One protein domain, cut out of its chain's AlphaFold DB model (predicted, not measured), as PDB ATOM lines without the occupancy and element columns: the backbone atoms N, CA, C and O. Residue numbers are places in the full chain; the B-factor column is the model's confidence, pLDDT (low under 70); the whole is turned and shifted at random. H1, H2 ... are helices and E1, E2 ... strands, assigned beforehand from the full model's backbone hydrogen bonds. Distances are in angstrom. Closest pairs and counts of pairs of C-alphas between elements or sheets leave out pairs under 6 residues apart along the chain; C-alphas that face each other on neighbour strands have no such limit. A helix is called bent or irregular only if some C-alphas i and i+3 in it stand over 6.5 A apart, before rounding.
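Overview. This is residues 16 to 193 of the 248 residues of an uncharacterized protein of Kibdelosporangium phytohabitans (UniProt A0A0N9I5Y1). A long helical hairpin, H4b and H5, makes an arm, and the last turns of H5 pack beside H1, which lies between H5 and a small hairpin of strands, E1 and E2. H6 leads away past the end of H5, with short H7 folded back on it, while H3 stands across the last residues of H1 and H2 sits out on a long loop. The printed part has 178 residues with seven named helices and two strands, in the order H1, E1, E2, H2, H3, H4, H5, H6, H7; the two-stranded sheet is antiparallel and the class is mostly helix. It is loose, with a radius of gyration of the C-alphas of 19.8 A, and elongated, spanning 60 by 39 by 35 A.

Along the chain. Start at residues 16 to 28, which hold no named element. Find C-alpha 29 at (3.457, -72.988, -189.497); from there H1 runs 26.7 A to residue 47. E1 is residues 53 to 59, 19.9 A, and E2 is residues 62 to 68, 19.5 A. H2 is residues 80 to 83, and H3 is residues 90 to 103, 20.3 A. H4, residues 106 to 130, was assigned as one helix by its hydrogen bonds but is bent: C-alphas 116 and 119 are 7.0 A apart. Its arms are H4a, residues 106 to 116, 15.5 A, and H4b, residues 119 to 130, 16.2 A, at a steep tilt of 40 degrees. H5, residues 139 to 162, runs 34.4 A from (-15.874, -80.261, -195.639). H6 is residues 164 to 182, 27.0 A, and H7, residues 186 to 191, ends at (15.946, -66.324, -160.733).

Arrangement. Begin at H1, which with H6 is a hub, each touching three helices. H1 touches residues 154 to 162 of H5, closest at the C-alphas of Gly 40 and Ala 162, 4.0 A; they run the same way at a shallow tilt of 33 degrees, only just short of steep. The closest C-alphas of H1 and E1 are His 34 and Phe 56, 5.8 A. E1 and E2 form a hairpin, with N 55 and O 66 within hydrogen-bond range at 3.0 A. Residues 46 to 47 of H1 touch H3, about perpendicular at 74 degrees, closest at the C-alphas of Arg 47 and Ala 97, 6.4 A. H4b and H5 form a helical hairpin at a shallow tilt of 19 degrees; their closest C-alphas are Leu 129 and Cys 149, 7.3 A. H6 touches H4a, closest at the C-alphas of Cys 166 and Trp 107, 4.7 A, and touches H7, closest at Val 175 and Leu 189, 6.3 A. H2 touches no helix. Every O i to N i+4 pair is within hydrogen-bond range in H1, H4a, H4b, H5 and H7, against 9 of 10 in H3 and 14 of 15 in H6; H2 is too short for one.

Size, cuts and confidence. The two C-alphas farthest apart, Thr 138 and Gly 183, are 63.7 A apart. The printed part has no cut, and E2 to H2 is the long link, of 11 residues. Look for low pLDDT, under 70, at residue 71 and residues 76 to 89; the mean of the printed part of this model is 89.0.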
ATOM      1  N   ARG A  16      20.754 -70.248-185.519       92.75
ATOM      2  CA  ARG A  16      19.603 -71.112-185.261       92.75
ATOM      3  C   ARG A  16      18.809 -70.528-184.093       92.75
ATOM      4  O   ARG A  16      19.349 -70.356-183.005       92.75
ATOM      5  N   ASP A  17      17.526 -70.282-184.314       90.81
ATOM      6  CA  ASP A  17      16.603 -69.854-183.270       90.81
ATOM      7  C   ASP A  17      16.096 -71.085-182.514       90.81
ATOM      8  O   ASP A  17      15.131 -71.737-182.915       90.81
ATOM      9  N   SER A  18      16.803 -71.429-181.438       87.88
ATOM     10  CA  SER A  18      16.400 -72.477-180.496       87.88
ATOM     11  C   SER A  18      15.573 -71.950-179.325       87.88
ATOM     12  O   SER A  18      15.150 -72.747-178.493       87.88
ATOM     13  N   LEU A  19      15.363 -70.631-179.241       84.56
ATOM     14  CA  LEU A  19      14.596 -70.004-178.163       84.56
ATOM     15  C   LEU A  19      13.106 -70.289-178.328       84.56
ATOM     16  O   LEU A  19      12.426 -70.609-177.359       84.56
ATOM     17  N   HIS A  20      12.611 -70.202-179.562       86.94
ATOM     18  CA  HIS A  20      11.189 -70.391-179.845       86.94
ATOM     19  C   HIS A  20      10.863 -71.813-180.309       86.94
ATOM     20  O   HIS A  20       9.763 -72.304-180.061       86.94
ATOM     21  N   TRP A  21      11.811 -72.483-180.976       83.81
ATOM     22  CA  TRP A  21      11.587 -73.792-181.585       83.81
ATOM     23  C   TRP A  21      12.763 -74.739-181.353       83.81
ATOM     24  O   TRP A  21      13.852 -74.582-181.906       83.81
ATOM     25  N   THR A  22      12.525 -75.803-180.591       87.50
ATOM     26  CA  THR A  22      13.512 -76.876-180.389       87.50
ATOM     27  C   THR A  22      13.503 -77.901-181.526       87.50
ATOM     28  O   THR A  22      14.474 -78.639-181.696       87.50
ATOM     29  N   SER A  23      12.448 -77.914-182.350       88.69
ATOM     30  CA  SER A  23      12.248 -78.840-183.473       88.69
ATOM     31  C   SER A  23      11.837 -78.120-184.765       88.69
ATOM     32  O   SER A  23      11.344 -76.993-184.700       88.69
ATOM     33  N   PRO A  24      12.026 -78.747-185.945       92.25
ATOM     34  CA  PRO A  24      11.608 -78.160-187.213       92.25
ATOM     35  C   PRO A  24      10.104 -77.857-187.250       92.25
ATOM     36  O   PRO A  24       9.274 -78.701-186.917       92.25
ATOM     37  N   MET A  25       9.754 -76.660-187.709       92.56
ATOM     38  CA  MET A  25       8.374 -76.255-187.953       92.56
ATOM     39  C   MET A  25       7.790 -76.959-189.177       92.56
ATOM     40  O   MET A  25       8.481 -77.249-190.160       92.56
ATOM     41  N   THR A  26       6.471 -77.149-189.161       92.88
ATOM     42  CA  THR A  26       5.740 -77.623-190.337       92.88
ATOM     43  C   THR A  26       5.783 -76.588-191.463       92.88
ATOM     44  O   THR A  26       5.923 -75.382-191.235       92.88
ATOM     45  N   ARG A  27       5.584 -77.052-192.703       90.62
ATOM     46  CA  ARG A  27       5.488 -76.181-193.891       90.62
ATOM     47  C   ARG A  27       4.346 -75.166-193.797       90.62
ATOM     48  O   ARG A  27       4.405 -74.123-194.436       90.62
ATOM     49  N   TRP A  28       3.321 -75.477-193.004       91.12
ATOM     50  CA  TRP A  28       2.191 -74.591-192.754       91.12
ATOM     51  C   TRP A  28       2.521 -73.513-191.712       91.12
ATOM     52  O   TRP A  28       2.204 -72.342-191.918       91.12
ATOM     53  N   LEU A  29       3.188 -73.892-190.616       90.38
ATOM     54  CA  LEU A  29       3.457 -72.988-189.497       90.38
ATOM     55  C   LEU A  29       4.599 -72.011-189.785       90.38
ATOM     56  O   LEU A  29       4.478 -70.839-189.444       90.38
ATOM     57  N   GLY A  30       5.673 -72.464-190.439       90.81
ATOM     58  CA  GLY A  30       6.867 -71.643-190.683       90.81
ATOM     59  C   GLY A  30       6.560 -70.272-191.308       90.81
ATOM     60  O   GLY A  30       6.930 -69.253-190.725       90.81
ATOM     61  N   PRO A  31       5.832 -70.202-192.440       88.06
ATOM     62  CA  PRO A  31       5.469 -68.924-193.056       88.06
ATOM     63  C   PRO A  31       4.599 -68.029-192.160       88.06
ATOM     64  O   PRO A  31       4.761 -66.811-192.163       88.06
ATOM     65  N   VAL A  32       3.681 -68.619-191.386       90.25
ATOM     66  CA  VAL A  32       2.790 -67.894-190.465       90.25
ATOM     67  C   VAL A  32       3.582 -67.288-189.302       90.25
ATOM     68  O   VAL A  32       3.417 -66.104-188.992       90.25
ATOM     69  N   TYR A  33       4.464 -68.082-188.697       91.31
ATOM     70  CA  TYR A  33       5.317 -67.672-187.588       91.31
ATOM     71  C   TYR A  33       6.236 -66.517-187.997       91.31
ATOM     72  O   TYR A  33       6.150 -65.431-187.430       91.31
ATOM     73  N   HIS A  34       7.035 -66.692-189.051       90.81
ATOM     74  CA  HIS A  34       8.027 -65.689-189.463       90.81
ATOM     75  C   HIS A  34       7.408 -64.368-189.906       90.81
ATOM     76  O   HIS A  34       7.923 -63.298-189.575       90.81
ATOM     77  N   LEU A  35       6.274 -64.422-190.611       88.69
ATOM     78  CA  LEU A  35       5.544 -63.223-191.017       88.69
ATOM     79  C   LEU A  35       5.081 -62.412-189.801       88.69
ATOM     80  O   LEU A  35       5.246 -61.190-189.758       88.69
ATOM     81  N   THR A  36       4.472 -63.082-188.822       93.06
ATOM     82  CA  THR A  36       3.899 -62.416-187.645       93.06
ATOM     83  C   THR A  36       4.966 -61.956-186.665       93.06
ATOM     84  O   THR A  36       4.842 -60.851-186.137       93.06
ATOM     85  N   LEU A  37       6.034 -62.736-186.493       91.12
ATOM     86  CA  LEU A  37       7.199 -62.387-185.691       91.12
ATOM     87  C   LEU A  37       7.899 -61.144-186.228       91.12
ATOM     88  O   LEU A  37       8.013 -60.161-185.500       91.12
ATOM     89  N   ARG A  38       8.285 -61.134-187.511       89.06
ATOM     90  CA  ARG A  38       8.962 -59.980-188.121       89.06
ATOM     91  C   ARG A  38       8.118 -58.713-188.007       89.06
ATOM     92  O   ARG A  38       8.618 -57.659-187.617       89.06
ATOM     93  N   ARG A  39       6.816 -58.814-188.303       89.81
ATOM     94  CA  ARG A  39       5.893 -57.676-188.218       89.81
ATOM     95  C   ARG A  39       5.703 -57.192-186.779       89.81
ATOM     96  O   ARG A  39       5.769 -55.991-186.532       89.81
ATOM     97  N   GLY A  40       5.415 -58.101-185.850       92.12
ATOM     98  CA  GLY A  40       5.149 -57.767-184.453       92.12
ATOM     99  C   GLY A  40       6.386 -57.183-183.780       92.12
ATOM    100  O   GLY A  40       6.322 -56.079-183.243       92.12
ATOM    101  N   LEU A  41       7.526 -57.864-183.908       89.75
ATOM    102  CA  LEU A  41       8.785 -57.415-183.330       89.75
ATOM    103  C   LEU A  41       9.231 -56.074-183.915       89.75
ATOM    104  O   LEU A  41       9.663 -55.216-183.156       89.75
ATOM    105  N   GLY A  42       9.057 -55.847-185.222       87.69
ATOM    106  CA  GLY A  42       9.370 -54.563-185.854       87.69
ATOM    107  C   GLY A  42       8.535 -53.397-185.308       87.69
ATOM    108  O   GLY A  42       9.084 -52.339-185.002       87.69
ATOM    109  N   VAL A  43       7.223 -53.596-185.122       90.50
ATOM    110  CA  VAL A  43       6.343 -52.588-184.496       90.50
ATOM    111  C   VAL A  43       6.747 -52.335-183.045       90.50
ATOM    112  O   VAL A  43       6.817 -51.185-182.617       90.50
ATOM    113  N   SER A  44       7.030 -53.405-182.301       92.81
ATOM    114  CA  SER A  44       7.477 -53.332-180.910       92.81
ATOM    115  C   SER A  44       8.799 -52.563-180.792       92.81
ATOM    116  O   SER A  44       8.892 -51.612-180.023       92.81
ATOM    117  N   ALA A  45       9.782 -52.898-181.630       90.19
ATOM    118  CA  ALA A  45      11.092 -52.258-181.677       90.19
ATOM    119  C   ALA A  45      10.979 -50.762-181.987       90.19
ATOM    120  O   ALA A  45      11.588 -49.944-181.305       90.19
ATOM    121  N   ALA A  46      10.163 -50.386-182.978       88.38
ATOM    122  CA  ALA A  46       9.953 -48.982-183.327       88.38
ATOM    123  C   ALA A  46       9.302 -48.198-182.187       88.38
ATOM    124  O   ALA A  46       9.772 -47.120-181.834       88.38
ATOM    125  N   ARG A  47       8.260 -48.769-181.575       91.94
ATOM    126  CA  ARG A  47       7.536 -48.157-180.455       91.94
ATOM    127  C   ARG A  47       8.417 -47.956-179.221       91.94
ATOM    128  O   ARG A  47       8.204 -46.987-178.502       91.94
ATOM    129  N   TYR A  48       9.372 -48.855-178.986       94.25
ATOM    130  CA  TYR A  48      10.266 -48.811-177.826       94.25
ATOM    131  C   TYR A  48      11.647 -48.206-178.117       94.25
ATOM    132  O   TYR A  48      12.511 -48.210-177.245       94.25
ATOM    133  N   GLY A  49      11.872 -47.695-179.330       90.94
ATOM    134  CA  GLY A  49      13.144 -47.074-179.698       90.94
ATOM    135  C   GLY A  49      14.322 -48.043-179.835       90.94
ATOM    136  O   GLY A  49      15.470 -47.611-179.825       90.94
ATOM    137  N   ALA A  50      14.071 -49.347-179.988       88.50
ATOM    138  CA  ALA A  50      15.134 -50.313-180.241       88.50
ATOM    139  C   ALA A  50      15.752 -50.069-181.626       88.50
ATOM    140  O   ALA A  50      15.034 -49.858-182.609       88.50
ATOM    141  N   LEU A  51      17.083 -50.088-181.695       82.88
ATOM    142  CA  LEU A  51      17.830 -49.891-182.940       82.88
ATOM    143  C   LEU A  51      17.960 -51.179-183.746       82.88
ATOM    144  O   LEU A  51      18.047 -51.123-184.964       82.88
ATOM    145  N   GLU A  52      17.958 -52.331-183.090       78.88
ATOM    146  CA  GLU A  52      18.013 -53.616-183.772       78.88
ATOM    147  C   GLU A  52      16.621 -54.085-184.206       78.88
ATOM    148  O   GLU A  52      15.596 -53.826-183.569       78.88
ATOM    149  N   TYR A  53      16.589 -54.802-185.319       80.19
ATOM    150  CA  TYR A  53      15.479 -55.653-185.710       80.19
ATOM    151  C   TYR A  53      16.030 -57.010-186.130       80.19
ATOM    152  O   TYR A  53      17.235 -57.198-186.244       80.19
ATOM    153  N   TYR A  54      15.151 -57.975-186.357       86.06
ATOM    154  CA  TYR A  54      15.566 -59.310-186.759       86.06
ATOM    155  C   TYR A  54      14.855 -59.705-188.042       86.06
ATOM    156  O   TYR A  54      13.639 -59.524-188.178       86.06
ATOM    157  N   ASP A  55      15.620 -60.266-188.972       88.19
ATOM    158  CA  ASP A  55      15.054 -61.077-190.037       88.19
ATOM    159  C   ASP A  55      15.004 -62.533-189.586       88.19
ATOM    160  O   ASP A  55      15.872 -63.014-188.854       88.19
ATOM    161  N   PHE A  56      13.979 -63.235-190.055       90.12
ATOM    162  CA  PHE A  56      13.752 -64.634-189.733       90.12
ATOM    163  C   PHE A  56      13.474 -65.427-190.998       90.12
ATOM    164  O   PHE A  56      12.823 -64.941-191.927       90.12
ATOM    165  N   ALA A  57      13.958 -66.662-191.019       90.56
ATOM    166  CA  ALA A  57      13.744 -67.576-192.121       90.56
ATOM    167  C   ALA A  57      13.750 -69.026-191.642       90.56
ATOM    168  O   ALA A  57      14.282 -69.351-190.581       90.56
ATOM    169  N   SER A  58      13.171 -69.910-192.455       91.25
ATOM    170  CA  SER A  58      13.253 -71.354-192.242       91.25
ATOM    171  C   SER A  58      14.088 -72.014-193.324       91.25
ATOM    172  O   SER A  58      13.793 -71.849-194.504       91.25
ATOM    173  N   VAL A  59      15.035 -72.860-192.923       92.06
ATOM    174  CA  VAL A  59      15.723 -73.794-193.826       92.06
ATOM    175  C   VAL A  59      15.353 -75.204-193.395       92.06
ATOM    176  O   VAL A  59      15.602 -75.594-192.257       92.06
ATOM    177  N   HIS A  60      14.683 -75.955-194.274       91.25
ATOM    178  CA  HIS A  60      14.178 -77.308-193.979       91.25
ATOM    179  C   HIS A  60      13.326 -77.391-192.696       91.25
ATOM    180  O   HIS A  60      13.373 -78.371-191.960       91.25
ATOM    181  N   GLY A  61      12.552 -76.337-192.415       91.62
ATOM    182  CA  GLY A  61      11.716 -76.214-191.214       91.62
ATOM    183  C   GLY A  61      12.453 -75.710-189.968       91.62
ATOM    184  O   GLY A  61      11.798 -75.300-189.015       91.62
ATOM    185  N   VAL A  62      13.786 -75.672-189.962       92.88
ATOM    186  CA  VAL A  62      14.574 -75.126-188.847       92.88
ATOM    187  C   VAL A  62      14.569 -73.599-188.911       92.88
ATOM    188  O   VAL A  62      14.866 -73.033-189.962       92.88
ATOM    189  N   SER A  63      14.220 -72.952-187.795       93.19
ATOM    190  CA  SER A  63      14.176 -71.491-187.651       93.19
ATOM    191  C   SER A  63      15.582 -70.904-187.532       93.19
ATOM    192  O   SER A  63      16.404 -71.402-186.758       93.19
ATOM    193  N   TYR A  64      15.837 -69.821-188.259       93.06
ATOM    194  CA  TYR A  64      17.039 -69.009-188.141       93.06
ATOM    195  C   TYR A  64      16.667 -67.538-187.994       93.06
ATOM    196  O   TYR A  64      15.719 -67.067-188.626       93.06
ATOM    197  N   ALA A  65      17.453 -66.822-187.200       91.56
ATOM    198  CA  ALA A  65      17.349 -65.388-186.993       91.56
ATOM    199  C   ALA A  65      18.665 -64.705-187.377       91.56
ATOM    200  O   ALA A  65      19.751 -65.246-187.156       91.56
ATOM    201  N   SER A  66      18.562 -63.504-187.930       89.00
ATOM    202  CA  SER A  66      19.703 -62.639-188.212       89.00
ATOM    203  C   SER A  66      19.416 -61.259-187.621       89.00
ATOM    204  O   SER A  66      18.395 -60.669-187.989       89.00
ATOM    205  N   PRO A  67      20.245 -60.757-186.686       85.12
ATOM    206  CA  PRO A  67      20.114 -59.391-186.207       85.12
ATOM    207  C   PRO A  67      20.452 -58.423-187.341       85.12
ATOM    208  O   PRO A  67      21.343 -58.658-188.159       85.12
ATOM    209  N   ARG A  68      19.700 -57.334-187.399       81.75
ATOM    210  CA  ARG A  68      19.777 -56.300-188.418       81.75
ATOM    211  C   ARG A  68      19.716 -54.938-187.749       81.75
ATOM    212  O   ARG A  68      19.059 -54.763-186.725       81.75
ATOM    213  N   TRP A  69      20.333 -53.959-188.391       78.94
ATOM    214  CA  TRP A  69      20.328 -52.575-187.949       78.94
ATOM    215  C   TRP A  69      19.945 -51.681-189.127       78.94
ATOM    216  O   TRP A  69      20.404 -51.922-190.248       78.94
ATOM    217  N   PRO A  70      19.086 -50.671-188.922       72.25
ATOM    218  CA  PRO A  70      18.743 -49.718-189.958       72.25
ATOM    219  C   PRO A  70      20.011 -49.111-190.576       72.25
ATOM    220  O   PRO A  70      20.939 -48.744-189.863       72.25
ATOM    221  N   GLY A  71      20.047 -49.011-191.910       69.94
ATOM    222  CA  GLY A  71      21.146 -48.404-192.683       69.94
ATOM    223  C   GLY A  71      22.442 -49.201-192.760       69.94
ATOM    224  O   GLY A  71      23.377 -48.747-193.412       69.94
ATOM    225  N   VAL A  72      22.501 -50.377-192.144       74.25
ATOM    226  CA  VAL A  72      23.663 -51.260-192.213       74.25
ATOM    227  C   VAL A  72      23.478 -52.243-193.352       74.25
ATOM    228  O   VAL A  72      22.400 -52.821-193.508       74.25
ATOM    229  N   ASP A  73      24.530 -52.439-194.144       74.88
ATOM    230  CA  ASP A  73      24.537 -53.451-195.196       74.88
ATOM    231  C   ASP A  73      24.316 -54.849-194.573       74.88
ATOM    232  O   ASP A  73      25.134 -55.297-193.764       74.88
ATOM    233  N   PRO A  74      23.236 -55.568-194.945       73.88
ATOM    234  CA  PRO A  74      22.913 -56.885-194.394       73.88
ATOM    235  C   PRO A  74      23.957 -57.981-194.665       73.88
ATOM    236  O   PRO A  74      23.858 -59.063-194.081       73.88
ATOM    237  N   SER A  75      24.900 -57.754-195.583       75.12
ATOM    238  CA  SER A  75      26.008 -58.669-195.879       75.12
ATOM    239  C   SER A  75      27.168 -58.565-194.902       75.12
ATOM    240  O   SER A  75      27.939 -59.521-194.781       75.12
ATOM    241  N   LEU A  76      27.258 -57.459-194.162       67.81
ATOM    242  CA  LEU A  76      28.251 -57.314-193.118       67.81
ATOM    243  C   LEU A  76      27.926 -58.281-191.980       67.81
ATOM    244  O   LEU A  76      26.802 -58.375-191.486       67.81
ATOM    245  N   THR A  77      28.937 -59.040-191.581       60.88
ATOM    246  CA  THR A  77      28.874 -59.989-190.467       60.88
ATOM    247  C   THR A  77      29.182 -59.320-189.123       60.88
ATOM    248  O   THR A  77      29.319 -60.018-188.119       60.88
ATOM    249  N   THR A  78      29.353 -57.994-189.103       52.44
ATOM    250  CA  THR A  78      30.068 -57.273-188.045       52.44
ATOM    251  C   THR A  78      29.160 -56.639-186.988       52.44
ATOM    252  O   THR A  78      27.967 -56.428-187.189       52.44
ATOM    253  N   GLY A  79      29.753 -56.428-185.805       53.44
ATOM    254  CA  GLY A  79      29.084 -56.034-184.565       53.44
ATOM    255  C   GLY A  79      28.605 -54.581-184.503       53.44
ATOM    256  O   GLY A  79      28.724 -53.807-185.452       53.44
ATOM    257  N   ILE A  80      28.070 -54.221-183.333       55.06
ATOM    258  CA  ILE A  80      27.332 -52.976-183.066       55.06
ATOM    259  C   ILE A  80      28.094 -51.699-183.485       55.06
ATOM    260  O   ILE A  80      27.472 -50.732-183.915       55.06
ATOM    261  N   ASP A  81      29.429 -51.706-183.434       55.19
ATOM    262  CA  ASP A  81      30.270 -50.532-183.711       55.19
ATOM    263  C   ASP A  81      30.274 -50.112-185.187       55.19
ATOM    264  O   ASP A  81      30.371 -48.924-185.496       55.19
ATOM    265  N   ASP A  82      30.167 -51.069-186.112       51.19
ATOM    266  CA  ASP A  82      30.057 -50.789-187.548       51.19
ATOM    267  C   ASP A  82      28.641 -50.322-187.890       51.19
ATOM    268  O   ASP A  82      28.457 -49.436-188.727       51.19
ATOM    269  N   ALA A  83      27.652 -50.864-187.173       54.09
ATOM    270  CA  ALA A  83      26.252 -50.511-187.327       54.09
ATOM    271  C   ALA A  83      25.945 -49.069-186.900       54.09
ATOM    272  O   ALA A  83      25.196 -48.368-187.576       54.09
ATOM    273  N   LEU A  84      26.578 -48.599-185.822       52.72
ATOM    274  CA  LEU A  84      26.435 -47.233-185.311       52.72
ATOM    275  C   LEU A  84      27.033 -46.157-186.236       52.72
ATOM    276  O   LEU A  84      26.705 -44.981-186.086       52.72
ATOM    277  N   ARG A  85      27.902 -46.529-187.191       52.25
ATOM    278  CA  ARG A  85      28.494 -45.586-188.162       52.25
ATOM    279  C   ARG A  85      27.594 -45.303-189.360       52.25
ATOM    280  O   ARG A  85      27.789 -44.290-190.030       52.25
ATOM    281  N   ALA A  86      26.612 -46.159-189.630       50.81
ATOM    282  CA  ALA A  86      25.564 -45.845-190.583       50.81
ATOM    283  C   ALA A  86      24.509 -44.986-189.872       50.81
ATOM    284  O   ALA A  86      23.927 -45.418-188.883       50.81
ATOM    285  N   THR A  87      24.238 -43.773-190.361       54.19
ATOM    286  CA  THR A  87      23.143 -42.923-189.852       54.19
ATOM    287  C   THR A  87      21.924 -42.973-190.775       54.19
ATOM    288  O   THR A  87      21.803 -42.161-191.693       54.19
ATOM    289  N   PRO A  88      20.985 -43.901-190.538       66.31
ATOM    290  CA  PRO A  88      19.613 -43.799-191.014       66.31
ATOM    291  C   PRO A  88      18.906 -42.589-190.422       66.31
ATOM    292  O   PRO A  88      19.025 -42.313-189.226       66.31
ATOM    293  N   ALA A  89      18.037 -41.972-191.221       66.69
ATOM    294  CA  ALA A  89      17.060 -40.989-190.753       66.69
ATOM    295  C   ALA A  89      16.163 -41.516-189.609       66.69
ATOM    296  O   ALA A  89      15.615 -40.724-188.847       66.69
ATOM    297  N   ASP A  90      16.048 -42.840-189.448       71.56
ATOM    298  CA  ASP A  90      15.249 -43.465-188.392       71.56
ATOM    299  C   ASP A  90      15.909 -43.416-187.003       71.56
ATOM    300  O   ASP A  90      15.204 -43.503-186.001       71.56
ATOM    301  N   VAL A  91      17.239 -43.270-186.905       80.81
ATOM    302  CA  VAL A  91      17.959 -43.329-185.616       80.81
ATOM    303  C   VAL A  91      17.513 -42.225-184.643       80.81
ATOM    304  O   VAL A  91      17.168 -42.561-183.508       80.81
ATOM    305  N   PRO A  92      17.411 -40.940-185.047       85.31
ATOM    306  CA  PRO A  92      16.856 -39.897-184.182       85.31
ATOM    307  C   PRO A  92      15.441 -40.209-183.677       85.31
ATOM    308  O   PRO A  92      15.141 -39.990-182.506       85.31
ATOM    309  N   ALA A  93      14.581 -40.775-184.531       85.19
ATOM    310  CA  ALA A  93      13.222 -41.148-184.141       85.19
ATOM    311  C   ALA A  93      13.210 -42.293-183.115       85.19
ATOM    312  O   ALA A  93      12.379 -42.294-182.206       85.19
ATOM    313  N   ARG A  94      14.145 -43.249-183.219       87.69
ATOM    314  CA  ARG A  94      14.309 -44.318-182.222       87.69
ATOM    315  C   ARG A  94      14.758 -43.766-180.871       87.69
ATOM    316  O   ARG A  94      14.178 -44.152-179.862       87.69
ATOM    317  N   PHE A  95      15.705 -42.828-180.843       88.75
ATOM    318  CA  PHE A  95      16.110 -42.181-179.591       88.75
ATOM    319  C   PHE A  95      14.967 -41.390-178.947       88.75
ATOM    320  O   PHE A  95      14.691 -41.594-177.768       88.75
ATOM    321  N   ALA A  96      14.232 -40.593-179.726       90.19
ATOM    322  CA  ALA A  96      13.060 -39.873-179.224       90.19
ATOM    323  C   ALA A  96      11.986 -40.825-178.661       90.19
ATOM    324  O   ALA A  96      11.394 -40.563-177.615       90.19
ATOM    325  N   ALA A  97      11.755 -41.971-179.315       91.50
ATOM    326  CA  ALA A  97      10.853 -42.996-178.794       91.50
ATOM    327  C   ALA A  97      11.365 -43.597-177.472       91.50
ATOM    328  O   ALA A  97      10.588 -43.741-176.529       91.50
ATOM    329  N   ALA A  98      12.660 -43.913-177.375       92.44
ATOM    330  CA  ALA A  98      13.269 -44.472-176.167       92.44
ATOM    331  C   ALA A  98      13.196 -43.512-174.963       92.44
ATOM    332  O   ALA A  98      12.966 -43.960-173.838       92.44
ATOM    333  N   GLU A  99      13.329 -42.201-175.182       93.75
ATOM    334  CA  GLU A  99      13.125 -41.188-174.136       93.75
ATOM    335  C   GLU A  99      11.705 -41.269-173.554       93.75
ATOM    336  O   GLU A  99      11.521 -41.326-172.334       93.75
ATOM    337  N   HIS A 100      10.701 -41.375-174.428       93.81
ATOM    338  CA  HIS A 100       9.291 -41.485-174.046       93.81
ATOM    339  C   HIS A 100       8.982 -42.801-173.310       93.81
ATOM    340  O   HIS A 100       8.183 -42.833-172.374       93.81
ATOM    341  N   VAL A 101       9.657 -43.905-173.667       95.56
ATOM    342  CA  VAL A 101       9.467 -45.213-173.009       95.56
ATOM    343  C   VAL A 101       9.653 -45.119-171.499       95.56
ATOM    344  O   VAL A 101       8.827 -45.642-170.748       95.56
ATOM    345  N   PHE A 102      10.732 -44.476-171.050       91.62
ATOM    346  CA  PHE A 102      11.044 -44.373-169.627       91.62
ATOM    347  C   PHE A 102      10.320 -43.218-168.944       91.62
ATOM    348  O   PHE A 102       9.892 -43.393-167.800       91.62
ATOM    349  N   ALA A 103      10.159 -42.079-169.627       95.12
ATOM    350  CA  ALA A 103       9.430 -40.930-169.095       95.12
ATOM    351  C   ALA A 103       7.982 -41.305-168.742       95.12
ATOM    352  O   ALA A 103       7.539 -41.082-167.613       95.12
ATOM    353  N   ASP A 104       7.293 -41.983-169.661       95.62
ATOM    354  CA  ASP A 104       5.871 -42.312-169.525       95.62
ATOM    355  C   ASP A 104       5.629 -43.742-169.040       95.62
ATOM    356  O   ASP A 104       4.495 -44.147-168.788       95.62
ATOM    357  N   ARG A 105       6.697 -44.526-168.856       95.06
ATOM    358  CA  ARG A 105       6.630 -45.942-168.464       95.06
ATOM    359  C   ARG A 105       5.728 -46.737-169.401       95.06
ATOM    360  O   ARG A 105       4.794 -47.410-168.959       95.06
ATOM    361  N   LEU A 106       6.020 -46.663-170.698       96.31
ATOM    362  CA  LEU A 106       5.161 -47.141-171.786       96.31
ATOM    363  C   LEU A 106       4.638 -48.576-171.602       96.31
ATOM    364  O   LEU A 106       3.494 -48.867-171.948       96.31
ATOM    365  N   TRP A 107       5.430 -49.449-170.978       95.81
ATOM    366  CA  TRP A 107       5.037 -50.823-170.660       95.81
ATOM    367  C   TRP A 107       3.777 -50.915-169.788       95.81
ATOM    368  O   TRP A 107       2.998 -51.851-169.929       95.81
ATOM    369  N   ARG A 108       3.516 -49.938-168.911       95.56
ATOM    370  CA  ARG A 108       2.290 -49.900-168.096       95.56
ATOM    371  C   ARG A 108       1.055 -49.618-168.944       95.56
ATOM    372  O   ARG A 108       0.021 -50.237-168.720       95.56
ATOM    373  N   HIS A 109       1.174 -48.735-169.932       95.69
ATOM    374  CA  HIS A 109       0.097 -48.455-170.881       95.69
ATOM    375  C   HIS A 109      -0.186 -49.656-171.785       95.69
ATOM    376  O   HIS A 109      -1.339 -49.954-172.086       95.69
ATOM    377  N   ASP A 110       0.859 -50.371-172.205       95.62
ATOM    378  CA  ASP A 110       0.696 -51.574-173.017       95.62
ATOM    379  C   ASP A 110       0.062 -52.728-172.212       95.62
ATOM    380  O   ASP A 110      -0.786 -53.437-172.757       95.62
ATOM    381  N   ILE A 111       0.387 -52.874-170.918       94.25
ATOM    382  CA  ILE A 111      -0.293 -53.815-170.004       94.25
ATOM    383  C   ILE A 111      -1.768 -53.436-169.822       94.25
ATOM    384  O   ILE A 111      -2.636 -54.293-169.969       94.25
ATOM    385  N   ASP A 112      -2.070 -52.161-169.573       96.38
ATOM    386  CA  ASP A 112      -3.454 -51.693-169.440       96.38
ATOM    387  C   ASP A 112      -4.269 -51.985-170.709       96.38
ATOM    388  O   ASP A 112      -5.345 -52.583-170.659       96.38
ATOM    389  N   ARG A 113      -3.716 -51.675-171.885       95.62
ATOM    390  CA  ARG A 113      -4.337 -52.008-173.173       95.62
ATOM    391  C   ARG A 113      -4.518 -53.514-173.360       95.62
ATOM    392  O   ARG A 113      -5.516 -53.953-173.944       95.62
ATOM    393  N   TRP A 114      -3.546 -54.309-172.922       95.25
ATOM    394  CA  TRP A 114      -3.641 -55.761-172.972       95.25
ATOM    395  C   TRP A 114      -4.829 -56.258-172.146       95.25
ATOM    396  O   TRP A 114      -5.680 -56.963-172.691       95.25
ATOM    397  N   ASP A 115      -4.924 -55.841-170.886       95.69
ATOM    398  CA  ASP A 115      -5.940 -56.320-169.951       95.69
ATOM    399  C   ASP A 115      -7.346 -55.804-170.274       95.69
ATOM    400  O   ASP A 115      -8.315 -56.559-170.171       95.69
ATOM    401  N   THR A 116      -7.469 -54.554-170.722       97.62
ATOM    402  CA  THR A 116      -8.772 -53.915-170.972       97.62
ATOM    403  C   THR A 116      -9.303 -54.143-172.385       97.62
ATOM    404  O   THR A 116     -10.515 -54.164-172.588       97.62
ATOM    405  N   THR A 117      -8.423 -54.327-173.377       96.56
ATOM    406  CA  THR A 117      -8.820 -54.335-174.794       96.56
ATOM    407  C   THR A 117      -8.434 -55.623-175.511       96.56
ATOM    408  O   THR A 117      -9.292 -56.323-176.052       96.56
ATOM    409  N   TRP A 118      -7.141 -55.947-175.575       96.00
ATOM    410  CA  TRP A 118      -6.673 -57.018-176.461       96.00
ATOM    411  C   TRP A 118      -7.034 -58.407-175.951       96.00
ATOM    412  O   TRP A 118      -7.557 -59.211-176.725       96.00
ATOM    413  N   LYS A 119      -6.786 -58.691-174.670       95.31
ATOM    414  CA  LYS A 119      -7.063 -59.995-174.069       95.31
ATOM    415  C   LYS A 119      -8.563 -60.303-174.030       95.31
ATOM    416  O   LYS A 119      -8.916 -61.385-174.500       95.31
ATOM    417  N   PRO A 120      -9.471 -59.407-173.586       97.06
ATOM    418  CA  PRO A 120     -10.907 -59.693-173.608       97.06
ATOM    419  C   PRO A 120     -11.436 -59.975-175.021       97.06
ATOM    420  O   PRO A 120     -12.119 -60.978-175.233       97.06
ATOM    421  N   ALA A 121     -11.052 -59.158-176.010       96.25
ATOM    422  CA  ALA A 121     -11.454 -59.361-177.402       96.25
ATOM    423  C   ALA A 121     -10.915 -60.684-177.976       96.25
ATOM    424  O   ALA A 121     -11.615 -61.391-178.706       96.25
ATOM    425  N   GLN A 122      -9.677 -61.041-177.625       96.38
ATOM    426  CA  GLN A 122      -9.061 -62.300-178.031       96.38
ATOM    427  C   GLN A 122      -9.777 -63.506-177.409       96.38
ATOM    428  O   GLN A 122     -10.076 -64.468-178.114       96.38
ATOM    429  N   VAL A 123     -10.091 -63.447-176.113       96.31
ATOM    430  CA  VAL A 123     -10.820 -64.504-175.398       96.31
ATOM    431  C   VAL A 123     -12.214 -64.696-175.987       96.31
ATOM    432  O   VAL A 123     -12.605 -65.832-176.239       96.31
ATOM    433  N   ALA A 124     -12.949 -63.614-176.255       97.19
ATOM    434  CA  ALA A 124     -14.264 -63.689-176.894       97.19
ATOM    435  C   ALA A 124     -14.188 -64.355-178.278       97.19
ATOM    436  O   ALA A 124     -14.964 -65.261-178.578       97.19
ATOM    437  N   THR A 125     -13.197 -63.969-179.088       97.12
ATOM    438  CA  THR A 125     -12.965 -64.551-180.417       97.12
ATOM    439  C   THR A 125     -12.646 -66.048-180.338       97.12
ATOM    440  O   THR A 125     -13.218 -66.841-181.081       97.12
ATOM    441  N   LEU A 126     -11.757 -66.453-179.426       96.56
ATOM    442  CA  LEU A 126     -11.382 -67.859-179.251       96.56
ATOM    443  C   LEU A 126     -12.551 -68.702-178.731       96.56
ATOM    444  O   LEU A 126     -12.778 -69.790-179.249       96.56
ATOM    445  N   ARG A 127     -13.333 -68.186-177.776       97.25
ATOM    446  CA  ARG A 127     -14.543 -68.863-177.281       97.25
ATOM    447  C   ARG A 127     -15.578 -69.059-178.382       97.25
ATOM    448  O   ARG A 127     -16.172 -70.125-178.458       97.25
ATOM    449  N   SER A 128     -15.760 -68.065-179.253       96.06
ATOM    450  CA  SER A 128     -16.651 -68.202-180.409       96.06
ATOM    451  C   SER A 128     -16.189 -69.303-181.361       96.06
ATOM    452  O   SER A 128     -17.037 -70.018-181.873       96.06
ATOM    453  N   LEU A 129     -14.880 -69.459-181.594       96.06
ATOM    454  CA  LEU A 129     -14.363 -70.560-182.415       96.06
ATOM    455  C   LEU A 129     -14.558 -71.919-181.741       96.06
ATOM    456  O   LEU A 129     -14.904 -72.884-182.404       96.06
ATOM    457  N   GLN A 130     -14.345 -71.995-180.428       95.31
ATOM    458  CA  GLN A 130     -14.502 -73.232-179.659       95.31
ATOM    459  C   GLN A 130     -15.959 -73.687-179.518       95.31
ATOM    460  O   GLN A 130     -16.190 -74.843-179.186       95.31
ATOM    461  N   ALA A 131     -16.924 -72.790-179.730       95.25
ATOM    462  CA  ALA A 131     -18.349 -73.108-179.690       95.25
ATOM    463  C   ALA A 131     -18.869 -73.753-180.987       95.25
ATOM    464  O   ALA A 131     -19.977 -74.286-180.988       95.25
ATOM    465  N   ASP A 132     -18.100 -73.698-182.080       93.50
ATOM    466  CA  ASP A 132     -18.427 -74.426-183.307       93.50
ATOM    467  C   ASP A 132     -18.324 -75.947-183.061       93.50
ATOM    468  O   ASP A 132     -17.520 -76.383-182.239       93.50
ATOM    469  N   ASP A 133     -19.083 -76.759-183.809       92.62
ATOM    470  CA  ASP A 133     -18.926 -78.224-183.869       92.62
ATOM    471  C   ASP A 133     -18.280 -78.641-185.206       92.62
ATOM    472  O   ASP A 133     -18.972 -78.813-186.219       92.62
ATOM    473  N   PRO A 134     -16.943 -78.804-185.256       90.62
ATOM    474  CA  PRO A 134     -16.261 -79.238-186.468       90.62
ATOM    475  C   PRO A 134     -16.545 -80.701-186.825       90.62
ATOM    476  O   PRO A 134     -16.388 -81.063-187.988       90.62
ATOM    477  N   ALA A 135     -16.932 -81.544-185.862       90.75
ATOM    478  CA  ALA A 135     -17.071 -82.983-186.076       90.75
ATOM    479  C   ALA A 135     -18.332 -83.326-186.881       90.75
ATOM    480  O   ALA A 135     -18.308 -84.247-187.694       90.75
ATOM    481  N   GLY A 136     -19.412 -82.562-186.692       91.50
ATOM    482  CA  GLY A 136     -20.651 -82.684-187.466       91.50
ATOM    483  C   GLY A 136     -20.687 -81.873-188.769       91.50
ATOM    484  O   GLY A 136     -21.712 -81.850-189.451       91.50
ATOM    485  N   SER A 137     -19.608 -81.166-189.112       94.94
ATOM    486  CA  SER A 137     -19.587 -80.202-190.216       94.94
ATOM    487  C   SER A 137     -19.278 -80.841-191.575       94.94
ATOM    488  O   SER A 137     -18.541 -81.817-191.673       94.94
ATOM    489  N   THR A 138     -19.790 -80.245-192.655       96.56
ATOM    490  CA  THR A 138     -19.352 -80.588-194.018       96.56
ATOM    491  C   THR A 138     -17.926 -80.096-194.274       96.56
ATOM    492  O   THR A 138     -17.479 -79.133-193.646       96.56
ATOM    493  N   ASP A 139     -17.236 -80.670-195.263       97.50
ATOM    494  CA  ASP A 139     -15.874 -80.261-195.639       97.50
ATOM    495  C   ASP A 139     -15.755 -78.757-195.926       97.50
ATOM    496  O   ASP A 139     -14.784 -78.114-195.530       97.50
ATOM    497  N   THR A 140     -16.759 -78.159-196.575       97.00
ATOM    498  CA  THR A 140     -16.781 -76.715-196.852       97.00
ATOM    499  C   THR A 140     -16.858 -75.888-195.568       97.00
ATOM    500  O   THR A 140     -16.166 -74.876-195.439       97.00
ATOM    501  N   VAL A 141     -17.673 -76.317-194.600       95.75
ATOM    502  CA  VAL A 141     -17.800 -75.638-193.302       95.75
ATOM    503  C   VAL A 141     -16.520 -75.807-192.486       95.75
ATOM    504  O   VAL A 141     -16.022 -74.826-191.928       95.75
ATOM    505  N   LEU A 142     -15.940 -77.010-192.482       96.69
ATOM    506  CA  LEU A 142     -14.679 -77.303-191.809       96.69
ATOM    507  C   LEU A 142     -13.524 -76.473-192.386       96.69
ATOM    508  O   LEU A 142     -12.781 -75.849-191.628       96.69
ATOM    509  N   ALA A 143     -13.404 -76.390-193.713       96.56
ATOM    510  CA  ALA A 143     -12.405 -75.550-194.371       96.56
ATOM    511  C   ALA A 143     -12.557 -74.074-193.963       96.56
ATOM    512  O   ALA A 143     -11.581 -73.428-193.570       96.56
ATOM    513  N   GLY A 144     -13.791 -73.560-193.952       96.06
ATOM    514  CA  GLY A 144     -14.080 -72.202-193.490       96.06
ATOM    515  C   GLY A 144     -13.728 -71.971-192.014       96.06
ATOM    516  O   GLY A 144     -13.235 -70.896-191.657       96.06
ATOM    517  N   HIS A 145     -13.942 -72.968-191.152       96.38
ATOM    518  CA  HIS A 145     -13.540 -72.920-189.745       96.38
ATOM    519  C   HIS A 145     -12.009 -72.888-189.597       96.38
ATOM    520  O   HIS A 145     -11.482 -72.024-188.892       96.38
ATOM    521  N   LEU A 146     -11.274 -73.737-190.323       95.56
ATOM    522  CA  LEU A 146      -9.805 -73.743-190.321       95.56
ATOM    523  C   LEU A 146      -9.217 -72.403-190.790       95.56
ATOM    524  O   LEU A 146      -8.259 -71.903-190.194       95.56
ATOM    525  N   ASP A 147      -9.823 -71.767-191.793       95.81
ATOM    526  CA  ASP A 147      -9.429 -70.429-192.236       95.81
ATOM    527  C   ASP A 147      -9.667 -69.358-191.164       95.81
ATOM    528  O   ASP A 147      -8.828 -68.467-190.976       95.81
ATOM    529  N   ARG A 148     -10.781 -69.434-190.420       96.38
ATOM    530  CA  ARG A 148     -11.007 -68.552-189.264       96.38
ATOM    531  C   ARG A 148      -9.940 -68.772-188.194       96.38
ATOM    532  O   ARG A 148      -9.334 -67.795-187.750       96.38
ATOM    533  N   CYS A 149      -9.653 -70.023-187.840       96.25
ATOM    534  CA  CYS A 149      -8.606 -70.379-186.882       96.25
ATOM    535  C   CYS A 149      -7.242 -69.827-187.309       96.25
ATOM    536  O   CYS A 149      -6.550 -69.200-186.506       96.25
ATOM    537  N   ARG A 150      -6.886 -69.946-188.593       95.38
ATOM    538  CA  ARG A 150      -5.646 -69.380-189.141       95.38
ATOM    539  C   ARG A 150      -5.589 -67.856-189.010       95.38
ATOM    540  O   ARG A 150      -4.550 -67.321-188.624       95.38
ATOM    541  N   ARG A 151      -6.679 -67.136-189.302       95.75
ATOM    542  CA  ARG A 151      -6.736 -65.665-189.145       95.75
ATOM    543  C   ARG A 151      -6.588 -65.229-187.688       95.75
ATOM    544  O   ARG A 151      -5.895 -64.248-187.401       95.75
ATOM    545  N   VAL A 152      -7.212 -65.965-186.771       96.31
ATOM    546  CA  VAL A 152      -7.092 -65.702-185.333       96.31
ATOM    547  C   VAL A 152      -5.672 -65.989-184.856       96.31
ATOM    548  O   VAL A 152      -5.101 -65.152-184.158       96.31
ATOM    549  N   LEU A 153      -5.055 -67.086-185.301       95.56
ATOM    550  CA  LEU A 153      -3.655 -67.396-185.011       95.56
ATOM    551  C   LEU A 153      -2.722 -66.267-185.473       95.56
ATOM    552  O   LEU A 153      -1.952 -65.754-184.665       95.56
ATOM    553  N   LEU A 154      -2.849 -65.812-186.725       95.62
ATOM    554  CA  LEU A 154      -2.043 -64.710-187.273       95.62
ATOM    555  C   LEU A 154      -2.128 -63.442-186.411       95.62
ATOM    556  O   LEU A 154      -1.113 -62.821-186.098       95.62
ATOM    557  N   THR A 155      -3.342 -63.069-186.000       95.12
ATOM    558  CA  THR A 155      -3.563 -61.887-185.155       95.12
ATOM    559  C   THR A 155      -2.975 -62.074-183.756       95.12
ATOM    560  O   THR A 155      -2.374 -61.149-183.210       95.12
ATOM    561  N   THR A 156      -3.117 -63.272-183.188       95.38
ATOM    562  CA  THR A 156      -2.621 -63.612-181.847       95.38
ATOM    563  C   THR A 156      -1.100 -63.554-181.795       95.38
ATOM    564  O   THR A 156      -0.543 -62.885-180.928       95.38
ATOM    565  N   MET A 157      -0.429 -64.191-182.758       95.25
ATOM    566  CA  MET A 157       1.032 -64.213-182.840       95.25
ATOM    567  C   MET A 157       1.593 -62.814-183.093       95.25
ATOM    568  O   MET A 157       2.529 -62.395-182.419       95.25
ATOM    569  N   TYR A 158       0.967 -62.038-183.986       95.12
ATOM    570  CA  TYR A 158       1.341 -60.638-184.185       95.12
ATOM    571  C   TYR A 158       1.265 -59.832-182.881       95.12
ATOM    572  O   TYR A 158       2.217 -59.127-182.553       95.12
ATOM    573  N   ARG A 159       0.159 -59.935-182.127       95.00
ATOM    574  CA  ARG A 159      -0.021 -59.206-180.858       95.00
ATOM    575  C   ARG A 159       0.993 -59.625-179.802       95.00
ATOM    576  O   ARG A 159       1.534 -58.755-179.132       95.00
ATOM    577  N   HIS A 160       1.254 -60.926-179.682       94.12
ATOM    578  CA  HIS A 160       2.284 -61.456-178.792       94.12
ATOM    579  C   HIS A 160       3.641 -60.807-179.095       94.12
ATOM    580  O   HIS A 160       4.207 -60.147-178.229       94.12
ATOM    581  N   HIS A 161       4.089 -60.860-180.352       94.12
ATOM    582  CA  HIS A 161       5.373 -60.281-180.752       94.12
ATOM    583  C   HIS A 161       5.402 -58.745-180.704       94.12
ATOM    584  O   HIS A 161       6.450 -58.154-180.451       94.12
ATOM    585  N   ALA A 162       4.259 -58.076-180.893       94.12
ATOM    586  CA  ALA A 162       4.136 -56.625-180.730       94.12
ATOM    587  C   ALA A 162       4.360 -56.162-179.278       94.12
ATOM    588  O   ALA A 162       4.737 -55.009-179.059       94.12
ATOM    589  N   LEU A 163       4.179 -57.053-178.298       94.88
ATOM    590  CA  LEU A 163       4.394 -56.786-176.875       94.88
ATOM    591  C   LEU A 163       5.766 -57.249-176.362       94.88
ATOM    592  O   LEU A 163       6.049 -57.062-175.184       94.88
ATOM    593  N   ASN A 164       6.650 -57.791-177.207       93.06
ATOM    594  CA  ASN A 164       7.956 -58.287-176.751       93.06
ATOM    595  C   ASN A 164       8.781 -57.209-176.023       93.06
ATOM    596  O   ASN A 164       9.269 -57.438-174.923       93.06
ATOM    597  N   HIS A 165       8.893 -55.994-176.568       93.81
ATOM    598  CA  HIS A 165       9.674 -54.948-175.893       93.81
ATOM    599  C   HIS A 165       9.010 -54.433-174.608       93.81
ATOM    600  O   HIS A 165       9.717 -53.994-173.704       93.81
ATOM    601  N   CYS A 166       7.683 -54.568-174.475       94.12
ATOM    602  CA  CYS A 166       6.971 -54.242-173.239       94.12
ATOM    603  C   CYS A 166       7.492 -55.076-172.060       94.12
ATOM    604  O   CYS A 166       7.685 -54.533-170.972       94.12
ATOM    605  N   CYS A 167       7.747 -56.376-172.253       89.38
ATOM    606  CA  CYS A 167       8.312 -57.209-171.191       89.38
ATOM    607  C   CYS A 167       9.839 -57.077-171.093       89.38
ATOM    608  O   CYS A 167      10.362 -57.011-169.980       89.38
ATOM    609  N   HIS A 168      10.552 -56.971-172.222       91.81
ATOM    610  CA  HIS A 168      12.015 -56.876-172.219       91.81
ATOM    611  C   HIS A 168      12.517 -55.637-171.473       91.81
ATOM    612  O   HIS A 168      13.422 -55.750-170.649       91.81
ATOM    613  N   VAL A 169      11.924 -54.463-171.719       92.81
ATOM    614  CA  VAL A 169      12.392 -53.209-171.108       92.81
ATOM    615  C   VAL A 169      12.170 -53.204-169.599       92.81
ATOM    616  O   VAL A 169      13.068 -52.813-168.857       92.81
ATOM    617  N   ALA A 170      11.017 -53.683-169.126       91.25
ATOM    618  CA  ALA A 170      10.723 -53.724-167.696       91.25
ATOM    619  C   ALA A 170      11.677 -54.666-166.938       91.25
ATOM    620  O   ALA A 170      12.212 -54.294-165.892       91.25
ATOM    621  N   VAL A 171      11.930 -55.862-167.482       92.38
ATOM    622  CA  VAL A 171      12.874 -56.827-166.895       92.38
ATOM    623  C   VAL A 171      14.308 -56.303-166.974       92.38
ATOM    624  O   VAL A 171      15.041 -56.369-165.988       92.38
ATOM    625  N   GLY A 172      14.700 -55.736-168.116       93.44
ATOM    626  CA  GLY A 172      16.027 -55.160-168.321       93.44
ATOM    627  C   GLY A 172      16.325 -54.002-167.367       93.44
ATOM    628  O   GLY A 172      17.399 -53.972-166.770       93.44
ATOM    629  N   ASP A 173      15.376 -53.082-167.162       93.62
ATOM    630  CA  ASP A 173      15.535 -51.966-166.220       93.62
ATOM    631  C   ASP A 173      15.603 -52.450-164.765       93.62
ATOM    632  O   ASP A 173      16.445 -51.966-164.007       93.62
ATOM    633  N   TYR A 174      14.792 -53.446-164.388       94.44
ATOM    634  CA  TYR A 174      14.893 -54.104-163.081       94.44
ATOM    635  C   TYR A 174      16.290 -54.694-162.860       94.44
ATOM    636  O   TYR A 174      16.952 -54.340-161.883       94.44
ATOM    637  N   VAL A 175      16.765 -55.537-163.786       96.19
ATOM    638  CA  VAL A 175      18.094 -56.153-163.691       96.19
ATOM    639  C   VAL A 175      19.153 -55.061-163.590       96.19
ATOM    640  O   VAL A 175      19.934 -55.059-162.647       96.19
ATOM    641  N   ARG A 176      19.161 -54.083-164.501       95.50
ATOM    642  CA  ARG A 176      20.162 -53.010-164.511       95.50
ATOM    643  C   ARG A 176      20.212 -52.251-163.179       95.50
ATOM    644  O   ARG A 176      21.280 -52.161-162.581       95.50
ATOM    645  N   ARG A 177      19.071 -51.754-162.682       95.75
ATOM    646  CA  ARG A 177      19.010 -50.954-161.443       95.75
ATOM    647  C   ARG A 177      19.390 -51.754-160.207       95.75
ATOM    648  O   ARG A 177      20.112 -51.253-159.351       95.75
ATOM    649  N   VAL A 178      18.901 -52.988-160.086       96.88
ATOM    650  CA  VAL A 178      19.188 -53.806-158.901       96.88
ATOM    651  C   VAL A 178      20.648 -54.249-158.899       96.88
ATOM    652  O   VAL A 178      21.266 -54.257-157.835       96.88
ATOM    653  N   ARG A 179      21.242 -54.522-160.067       97.25
ATOM    654  CA  ARG A 179      22.690 -54.758-160.178       97.25
ATOM    655  C   ARG A 179      23.499 -53.548-159.735       97.25
ATOM    656  O   ARG A 179      24.409 -53.714-158.936       97.25
ATOM    657  N   GLU A 180      23.157 -52.349-160.207       97.38
ATOM    658  CA  GLU A 180      23.828 -51.102-159.800       97.38
ATOM    659  C   GLU A 180      23.741 -50.864-158.287       97.38
ATOM    660  O   GLU A 180      24.707 -50.418-157.675       97.38
ATOM    661  N   TRP A 181      22.601 -51.190-157.675       97.12
ATOM    662  CA  TRP A 181      22.389 -51.010-156.241       97.12
ATOM    663  C   TRP A 181      23.093 -52.068-155.376       97.12
ATOM    664  O   TRP A 181      23.621 -51.741-154.316       97.12
ATOM    665  N   THR A 182      23.086 -53.334-155.797       97.25
ATOM    666  CA  THR A 182      23.453 -54.472-154.928       97.25
ATOM    667  C   THR A 182      24.747 -55.176-155.322       97.25
ATOM    668  O   THR A 182      25.290 -55.940-154.528       97.25
ATOM    669  N   GLY A 183      25.225 -54.984-156.552       96.75
ATOM    670  CA  GLY A 183      26.326 -55.758-157.127       96.75
ATOM    671  C   GLY A 183      25.987 -57.225-157.432       96.75
ATOM    672  O   GLY A 183      26.876 -57.970-157.839       96.75
ATOM    673  N   ALA A 184      24.734 -57.662-157.253       97.19
ATOM    674  CA  ALA A 184      24.335 -59.042-157.523       97.19
ATOM    675  C   ALA A 184      24.524 -59.420-159.010       97.19
ATOM    676  O   ALA A 184      24.373 -58.569-159.895       97.19
ATOM    677  N   PRO A 185      24.844 -60.688-159.321       96.31
ATOM    678  CA  PRO A 185      24.969 -61.138-160.702       96.31
ATOM    679  C   PRO A 185      23.588 -61.288-161.369       96.31
ATOM    680  O   PRO A 185      22.562 -61.425-160.700       96.31
ATOM    681  N   THR A 186      23.551 -61.195-162.704       93.75
ATOM    682  CA  THR A 186      22.303 -61.163-163.492       93.75
ATOM    683  C   THR A 186      21.451 -62.415-163.310       93.75
ATOM    684  O   THR A 186      20.240 -62.289-163.163       93.75
ATOM    685  N   ASP A 187      22.079 -63.589-163.297       94.44
ATOM    686  CA  ASP A 187      21.443 -64.897-163.107       94.44
ATOM    687  C   ASP A 187      20.619 -64.938-161.814       94.44
ATOM    688  O   ASP A 187      19.413 -65.177-161.852       94.44
ATOM    689  N   ARG A 188      21.222 -64.536-160.688       93.88
ATOM    690  CA  ARG A 188      20.539 -64.471-159.392       93.88
ATOM    691  C   ARG A 188      19.337 -63.530-159.411       93.88
ATOM    692  O   ARG A 188      18.345 -63.781-158.735       93.88
ATOM    693  N   LEU A 189      19.416 -62.422-160.147       94.25
ATOM    694  CA  LEU A 189      18.307 -61.470-160.241       94.25
ATOM    695  C   LEU A 189      17.183 -61.969-161.143       94.25
ATOM    696  O   LEU A 189      16.020 -61.691-160.853       94.25
ATOM    697  N   THR A 190      17.510 -62.690-162.216       91.12
ATOM    698  CA  THR A 190      16.511 -63.324-163.080       91.12
ATOM    699  C   THR A 190      15.831 -64.506-162.398       91.12
ATOM    700  O   THR A 190      14.630 -64.680-162.591       91.12
ATOM    701  N   ASP A 191      16.533 -65.238-161.529       91.06
ATOM    702  CA  ASP A 191      15.946 -66.324-160.733       91.06
ATOM    703  C   ASP A 191      14.810 -65.823-159.830       91.06
ATOM    704  O   ASP A 191      13.796 -66.500-159.671       91.06
ATOM    705  N   LEU A 192      14.913 -64.591-159.315       90.19
ATOM    706  CA  LEU A 192      13.853 -63.956-158.517       90.19
ATOM    707  C   LEU A 192      12.561 -63.699-159.309       90.19
ATOM    708  O   LEU A 192      11.506 -63.498-158.712       90.19
ATOM    709  N   LEU A 193      12.631 -63.683-160.643       88.25
ATOM    710  CA  LEU A 193      11.462 -63.552-161.516       88.25
ATOM    711  C   LEU A 193      10.831 -64.916-161.840       88.25
ATOM    712  O   LEU A 193       9.727 -64.970-162.394       88.25
TER     713      LEU A 193